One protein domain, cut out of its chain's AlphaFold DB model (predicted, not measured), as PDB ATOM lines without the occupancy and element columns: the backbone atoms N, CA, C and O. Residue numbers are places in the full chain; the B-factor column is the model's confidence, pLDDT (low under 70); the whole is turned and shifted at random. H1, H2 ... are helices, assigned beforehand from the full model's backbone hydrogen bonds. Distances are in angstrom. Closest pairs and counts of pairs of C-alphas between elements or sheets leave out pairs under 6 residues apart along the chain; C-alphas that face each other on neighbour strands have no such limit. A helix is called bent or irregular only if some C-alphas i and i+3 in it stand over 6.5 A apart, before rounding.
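AT A GLANCE: This is residues 8 to 58 of the 231 residues of an uncharacterized protein of Planctomycetes bacterium (UniProt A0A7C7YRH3). One long, straight helix, H3, makes over half of the length of an open, elongated model, and the chain before it forms a loose loop that holds two short helices, H1 and H2. H1 lies near the first turns of H3, H2 lies at the far end of the loop, and residues 41 to 58, most of them in H3, stick out as an arm. The printed part has 51 residues with three named helices, in the order H1, H2, H3, and no named strand; its class is all helix. It is extended, with a radius of gyration of the C-alphas of 16.1 A, and its C-alphas span 51 by 22 by 17 A, a rod.

HOW THE PARTS SIT: H3, residues 36 to 56, touches no helix. H1, residues 8 to 14, is close to H3 but not clearly touching, with 1 pair of C-alphas within 8 A; the closest C-alphas are those of Pro 8 and Leu 40, 8.0 A apart. Their lines are about perpendicular, at 85 degrees. H2, residues 20 to 25, is apart from H1 and from H3. In H1, H2 and H3 every O i to N i+4 pair is within hydrogen-bond range.

IN THESE COORDINATES: H3 measures 30.0 A from C-alpha 36 at (140.889, 226.291, 319.213) to C-alpha 56 at (123.534, 249.643, 311.964) and is not bent. H1 measures 10.1 A and begins with C-alpha 8 at (142.082, 232.540, 324.874). H2 measures 8.7 A.

THE WHOLE: The two C-alphas farthest apart are those of Arg 25 and Ile 58, at 50.9 A. The link from H1 to H2, 5 residues, is tight, and that from H2 to H3, 10 residues, is short. Residues 12 to 19, of which 12 to 14 belong to H1, stand free, as do residues 41 to 58, of which 41 to 56 belong to H3. The printed part has no cut. Its mean pLDDT is 83.0, and residues 57 to 58 are under 70.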
ATOM      1  N   PRO A   8     141.536 233.845 324.504       78.00
ATOM      2  CA  PRO A   8     142.082 232.540 324.874       78.00
ATOM      3  C   PRO A   8     142.243 232.302 326.380       78.00
ATOM      4  O   PRO A   8     141.820 231.257 326.876       78.00
ATOM      5  N   ASP A   9     142.840 233.252 327.101       80.50
ATOM      6  CA  ASP A   9     143.096 233.117 328.540       80.50
ATOM      7  C   ASP A   9     141.782 233.151 329.345       80.50
ATOM      8  O   ASP A   9     141.577 232.376 330.284       80.50
ATOM      9  N   ALA A  10     140.819 233.976 328.922       79.12
ATOM     10  CA  ALA A  10     139.483 234.020 329.514       79.12
ATOM     11  C   ALA A  10     138.693 232.711 329.314       79.12
ATOM     12  O   ALA A  10     138.025 232.238 330.242       79.12
ATOM     13  N   LEU A  11     138.783 232.094 328.131       78.69
ATOM     14  CA  LEU A  11     138.163 230.794 327.857       78.69
ATOM     15  C   LEU A  11     138.776 229.689 328.716       78.69
ATOM     16  O   LEU A  11     138.050 228.873 329.272       78.69
ATOM     17  N   GLN A  12     140.099 229.677 328.872       79.88
ATOM     18  CA  GLN A  12     140.774 228.648 329.659       79.88
ATOM     19  C   GLN A  12     140.448 228.752 331.156       79.88
ATOM     20  O   GLN A  12     140.307 227.731 331.824       79.88
ATOM     21  N   LYS A  13     140.266 229.974 331.673       81.81
ATOM     22  CA  LYS A  13     139.841 230.225 333.061       81.81
ATOM     23  C   LYS A  13     138.371 229.887 333.324       81.81
ATOM     24  O   LYS A  13     138.028 229.533 334.448       81.81
ATOM     25  N   SER A  14     137.506 230.023 332.319       75.94
ATOM     26  CA  SER A  14     136.061 229.774 332.443       75.94
ATOM     27  C   SER A  14     135.637 228.356 332.041       75.94
ATOM     28  O   SER A  14     134.556 227.909 332.432       75.94
ATOM     29  N   ALA A  15     136.467 227.626 331.294       78.75
ATOM     30  CA  ALA A  15     136.171 226.266 330.867       78.75
ATOM     31  C   ALA A  15     136.429 225.245 331.987       78.75
ATOM     32  O   ALA A  15     137.546 225.076 332.473       78.75
ATOM     33  N   ASN A  16     135.393 224.483 332.345       78.38
ATOM     34  CA  ASN A  16     135.541 223.318 333.215       78.38
ATOM     35  C   ASN A  16     136.093 222.134 332.412       78.38
ATOM     36  O   ASN A  16     135.455 221.657 331.472       78.38
ATOM     37  N   THR A  17     137.268 221.639 332.804       77.94
ATOM     38  CA  THR A  17     137.874 220.454 332.186       77.94
ATOM     39  C   THR A  17     137.290 219.205 332.846       77.94
ATOM     40  O   THR A  17     137.438 219.025 334.050       77.94
ATOM     41  N   VAL A  18     136.601 218.359 332.077       81.44
ATOM     42  CA  VAL A  18     135.968 217.121 332.569       81.44
ATOM     43  C   VAL A  18     136.592 215.929 331.858       81.44
ATOM     44  O   VAL A  18     136.835 215.978 330.652       81.44
ATOM     45  N   THR A  19     136.856 214.850 332.595       83.44
ATOM     46  CA  THR A  19     137.454 213.643 332.010       83.44
ATOM     47  C   THR A  19     136.432 212.840 331.199       83.44
ATOM     48  O   THR A  19     135.226 212.874 331.450       83.44
ATOM     49  N   VAL A  20     136.909 212.067 330.219       81.69
ATOM     50  CA  VAL A  20     136.041 211.238 329.358       81.69
ATOM     51  C   VAL A  20     135.291 210.175 330.172       81.69
ATOM     52  O   VAL A  20     134.140 209.864 329.872       81.69
ATOM     53  N   GLU A  21     135.894 209.667 331.248       81.81
ATOM     54  CA  GLU A  21     135.259 208.703 332.154       81.81
ATOM     55  C   GLU A  21     134.090 209.311 332.940       81.81
ATOM     56  O   GLU A  21     133.062 208.659 333.137       81.81
ATOM     57  N   GLU A  22     134.210 210.568 333.367       82.50
ATOM     58  CA  GLU A  22     133.131 211.292 334.046       82.50
ATOM     59  C   GLU A  22     131.986 211.629 333.087       82.50
ATOM     60  O   GLU A  22     130.815 211.509 333.457       82.50
ATOM     61  N   LEU A  23     132.306 211.984 331.838       84.00
ATOM     62  CA  LEU A  23     131.311 212.164 330.777       84.00
ATOM     63  C   LEU A  23     130.581 210.845 330.475       84.00
ATOM     64  O   LEU A  23     129.352 210.832 330.379       84.00
ATOM     65  N   ALA A  24     131.307 209.725 330.436       83.19
ATOM     66  CA  ALA A  24     130.733 208.398 330.232       83.19
ATOM     67  C   ALA A  24     129.825 207.964 331.397       83.19
ATOM     68  O   ALA A  24     128.730 207.451 331.153       83.19
ATOM     69  N   ARG A  25     130.214 208.230 332.658       87.69
ATOM     70  CA  ARG A  25     129.345 208.008 333.837       87.69
ATOM     71  C   ARG A  25     128.083 208.870 333.805       87.69
ATOM     72  O   ARG A  25     127.045 208.435 334.292       87.69
ATOM     73  N   ARG A  26     128.153 210.062 333.204       83.62
ATOM     74  CA  ARG A  26     126.996 210.942 332.956       83.62
ATOM     75  C   ARG A  26     126.154 210.529 331.740       83.62
ATOM     76  O   ARG A  26     125.177 211.201 331.432       83.62
ATOM     77  N   GLY A  27     126.500 209.433 331.060       88.62
ATOM     78  CA  GLY A  27     125.755 208.904 329.914       88.62
ATOM     79  C   GLY A  27     126.073 209.577 328.574       88.62
ATOM     80  O   GLY A  27     125.441 209.254 327.567       88.62
ATOM     81  N   LEU A  28     127.062 210.473 328.524       83.12
ATOM     82  CA  LEU A  28     127.508 211.132 327.296       83.12
ATOM     83  C   LEU A  28     128.499 210.209 326.574       83.12
ATOM     84  O   LEU A  28     129.658 210.095 326.962       83.12
ATOM     85  N   ARG A  29     128.020 209.501 325.543       81.69
ATOM     86  CA  ARG A  29     128.808 208.502 324.787       81.69
ATOM     87  C   ARG A  29     129.519 209.066 323.558       81.69
ATOM     88  O   ARG A  29     130.429 208.430 323.038       81.69
ATOM     89  N   THR A  30     129.099 210.231 323.081       82.50
ATOM     90  CA  THR A  30     129.688 210.920 321.932       82.50
ATOM     91  C   THR A  30     129.985 212.361 322.315       82.50
ATOM     92  O   THR A  30     129.175 213.024 322.962       82.50
ATOM     93  N   VAL A  31     131.165 212.845 321.929       80.69
ATOM     94  CA  VAL A  31     131.625 214.200 322.243       80.69
ATOM     95  C   VAL A  31     132.113 214.846 320.953       80.69
ATOM     96  O   VAL A  31     132.830 214.216 320.178       80.69
ATOM     97  N   LYS A  32     131.707 216.093 320.703       83.06
ATOM     98  CA  LYS A  32     132.246 216.897 319.602       83.06
ATOM     99  C   LYS A  32     133.413 217.712 320.135       83.06
ATOM    100  O   LYS A  32     133.228 218.516 321.044       83.06
ATOM    101  N   VAL A  33     134.592 217.492 319.569       84.00
ATOM    102  CA  VAL A  33     135.778 218.298 319.860       84.00
ATOM    103  C   VAL A  33     135.795 219.459 318.876       84.00
ATOM    104  O   VAL A  33     135.634 219.256 317.674       84.00
ATOM    105  N   LEU A  34     135.931 220.672 319.398       84.94
ATOM    106  CA  LEU A  34     136.110 221.877 318.601       84.94
ATOM    107  C   LEU A  34     137.558 222.322 318.748       84.94
ATOM    108  O   LEU A  34     138.047 222.490 319.866       84.94
ATOM    109  N   ASP A  35     138.225 222.531 317.619       89.50
ATOM    110  CA  ASP A  35     139.578 223.063 317.624       89.50
ATOM    111  C   ASP A  35     139.580 224.515 318.095       89.50
ATOM    112  O   ASP A  35     138.644 225.283 317.846       89.50
ATOM    113  N   ARG A  36     140.688 224.922 318.722       82.44
ATOM    114  CA  ARG A  36     140.889 226.291 319.213       82.44
ATOM    115  C   ARG A  36     140.633 227.341 318.127       82.44
ATOM    116  O   ARG A  36     140.009 228.359 318.403       82.44
ATOM    117  N   SER A  37     141.074 227.083 316.898       87.00
ATOM    118  CA  SER A  37     140.843 227.963 315.744       87.00
ATOM    119  C   SER A  37     139.360 228.104 315.397       87.00
ATOM    120  O   SER A  37     138.912 229.186 315.032       87.00
ATOM    121  N   THR A  38     138.580 227.032 315.551       88.81
ATOM    122  CA  THR A  38     137.138 227.040 315.277       88.81
ATOM    123  C   THR A  38     136.389 227.855 316.324       88.81
ATOM    124  O   THR A  38     135.508 228.631 315.967       88.81
ATOM    125  N   ILE A  39     136.769 227.726 317.599       86.94
ATOM    126  CA  ILE A  39     136.173 228.496 318.699       86.94
ATOM    127  C   ILE A  39     136.448 229.991 318.521       86.94
ATOM    128  O   ILE A  39     135.518 230.786 318.602       86.94
ATOM    129  N   LEU A  40     137.696 230.368 318.230       87.12
ATOM    130  CA  LEU A  40     138.057 231.771 318.008       87.12
ATOM    131  C   LEU A  40     137.294 232.361 316.819       87.12
ATOM    132  O   LEU A  40     136.661 233.395 316.971       87.12
ATOM    133  N   ARG A  41     137.225 231.636 315.695       90.81
ATOM    134  CA  ARG A  41     136.446 232.066 314.525       90.81
ATOM    135  C   ARG A  41     134.964 232.277 314.847       90.81
ATOM    136  O   ARG A  41     134.370 233.229 314.362       90.81
ATOM    137  N   MET A  42     134.361 231.398 315.650       89.56
ATOM    138  CA  MET A  42     132.962 231.552 316.066       89.56
ATOM    139  C   MET A  42     132.751 232.765 316.974       89.56
ATOM    140  O   MET A  42     131.698 233.393 316.905       89.56
ATOM    141  N   ILE A  43     133.724 233.076 317.834       89.19
ATOM    142  CA  ILE A  43     133.672 234.257 318.698       89.19
ATOM    143  C   ILE A  43     133.818 235.520 317.859       89.19
ATOM    144  O   ILE A  43     133.000 236.420 318.018       89.19
ATOM    145  N   ASP A  44     134.787 235.561 316.947       90.56
ATOM    146  CA  ASP A  44     134.992 236.701 316.053       90.56
ATOM    147  C   ASP A  44     133.731 236.963 315.219       90.56
ATOM    148  O   ASP A  44     133.222 238.078 315.222       90.56
ATOM    149  N   GLU A  45     133.137 235.922 314.623       92.56
ATOM    150  CA  GLU A  45     131.892 236.034 313.849       92.56
ATOM    151  C   GLU A  45     130.698 236.495 314.711       92.56
ATOM    152  O   GLU A  45     129.841 237.251 314.255       92.56
ATOM    153  N   ALA A  46     130.609 236.045 315.967       90.88
ATOM    154  CA  ALA A  46     129.545 236.467 316.877       90.88
ATOM    155  C   ALA A  46     129.716 237.924 317.332       90.88
ATOM    156  O   ALA A  46     128.732 238.656 317.423       90.88
ATOM    157  N   VAL A  47     130.951 238.347 317.609       91.06
ATOM    158  CA  VAL A  47     131.268 239.733 317.973       91.06
ATOM    159  C   VAL A  47     131.038 240.652 316.782       91.06
ATOM    160  O   VAL A  47     130.413 241.693 316.955       91.06
ATOM    161  N   GLU A  48     131.474 240.256 315.586       90.38
ATOM    162  CA  GLU A  48     131.261 241.007 314.348       90.38
ATOM    163  C   GLU A  48     129.769 241.237 314.107       90.38
ATOM    164  O   GLU A  48     129.368 242.383 313.962       90.38
ATOM    165  N   LYS A  49     128.920 240.208 314.236       88.81
ATOM    166  CA  LYS A  49     127.457 240.366 314.116       88.81
ATOM    167  C   LYS A  49     126.857 241.329 315.141       88.81
ATOM    168  O   LYS A  49     126.003 242.133 314.788       88.81
ATOM    169  N   VAL A  50     127.291 241.271 316.402       87.94
ATOM    170  CA  VAL A  50     126.795 242.184 317.453       87.94
ATOM    171  C   VAL A  50     127.271 243.617 317.213       87.94
ATOM    172  O   VAL A  50     126.552 244.574 317.500       87.94
ATOM    173  N   VAL A  51     128.493 243.785 316.709       85.75
ATOM    174  CA  VAL A  51     129.040 245.096 316.354       85.75
ATOM    175  C   VAL A  51     128.342 245.645 315.115       85.75
ATOM    176  O   VAL A  51     127.976 246.811 315.127       85.75
ATOM    177  N   GLU A  52     128.103 244.829 314.091       84.44
ATOM    178  CA  GLU A  52     127.305 245.192 312.918       84.44
ATOM    179  C   GLU A  52     125.896 245.618 313.329       84.44
ATOM    180  O   GLU A  52     125.466 246.696 312.940       84.44
ATOM    181  N   GLU A  53     125.217 244.851 314.184       82.81
ATOM    182  CA  GLU A  53     123.893 245.204 314.709       82.81
ATOM    183  C   GLU A  53     123.937 246.576 315.406       82.81
ATOM    184  O   GLU A  53     123.209 247.490 315.021       82.81
ATOM    185  N   ARG A  54     124.904 246.799 316.306       77.50
ATOM    186  CA  ARG A  54     125.082 248.093 316.993       77.50
ATOM    187  C   ARG A  54     125.524 249.251 316.094       77.50
ATOM    188  O   ARG A  54     125.212 250.398 316.393       77.50
ATOM    189  N   LEU A  55     126.288 248.994 315.033       72.56
ATOM    190  CA  LEU A  55     126.720 250.018 314.076       72.56
ATOM    191  C   LEU A  55     125.612 250.350 313.073       72.56
ATOM    192  O   LEU A  55     125.518 251.487 312.619       72.56
ATOM    193  N   THR A  56     124.758 249.384 312.735       70.94
ATOM    194  CA  THR A  56     123.534 249.643 311.964       70.94
ATOM    195  C   THR A  56     122.499 250.400 312.792       70.94
ATOM    196  O   THR A  56     121.752 251.201 312.239       70.94
ATOM    197  N   GLU A  57     122.544 250.264 314.119       68.19
ATOM    198  CA  GLU A  57     121.877 251.142 315.083       68.19
ATOM    199  C   GLU A  57     122.578 252.514 315.250       68.19
ATOM    200  O   GLU A  57     122.536 253.102 316.332       68.19
ATOM    201  N   ILE A  58     123.172 253.106 314.196       61.16
ATOM    202  CA  ILE A  58     123.209 254.581 314.125       61.16
ATOM    203  C   ILE A  58     121.747 254.992 314.114       61.16
ATOM    204  O   ILE A  58     121.084 254.910 313.075       61.16
TER     205      ILE A  58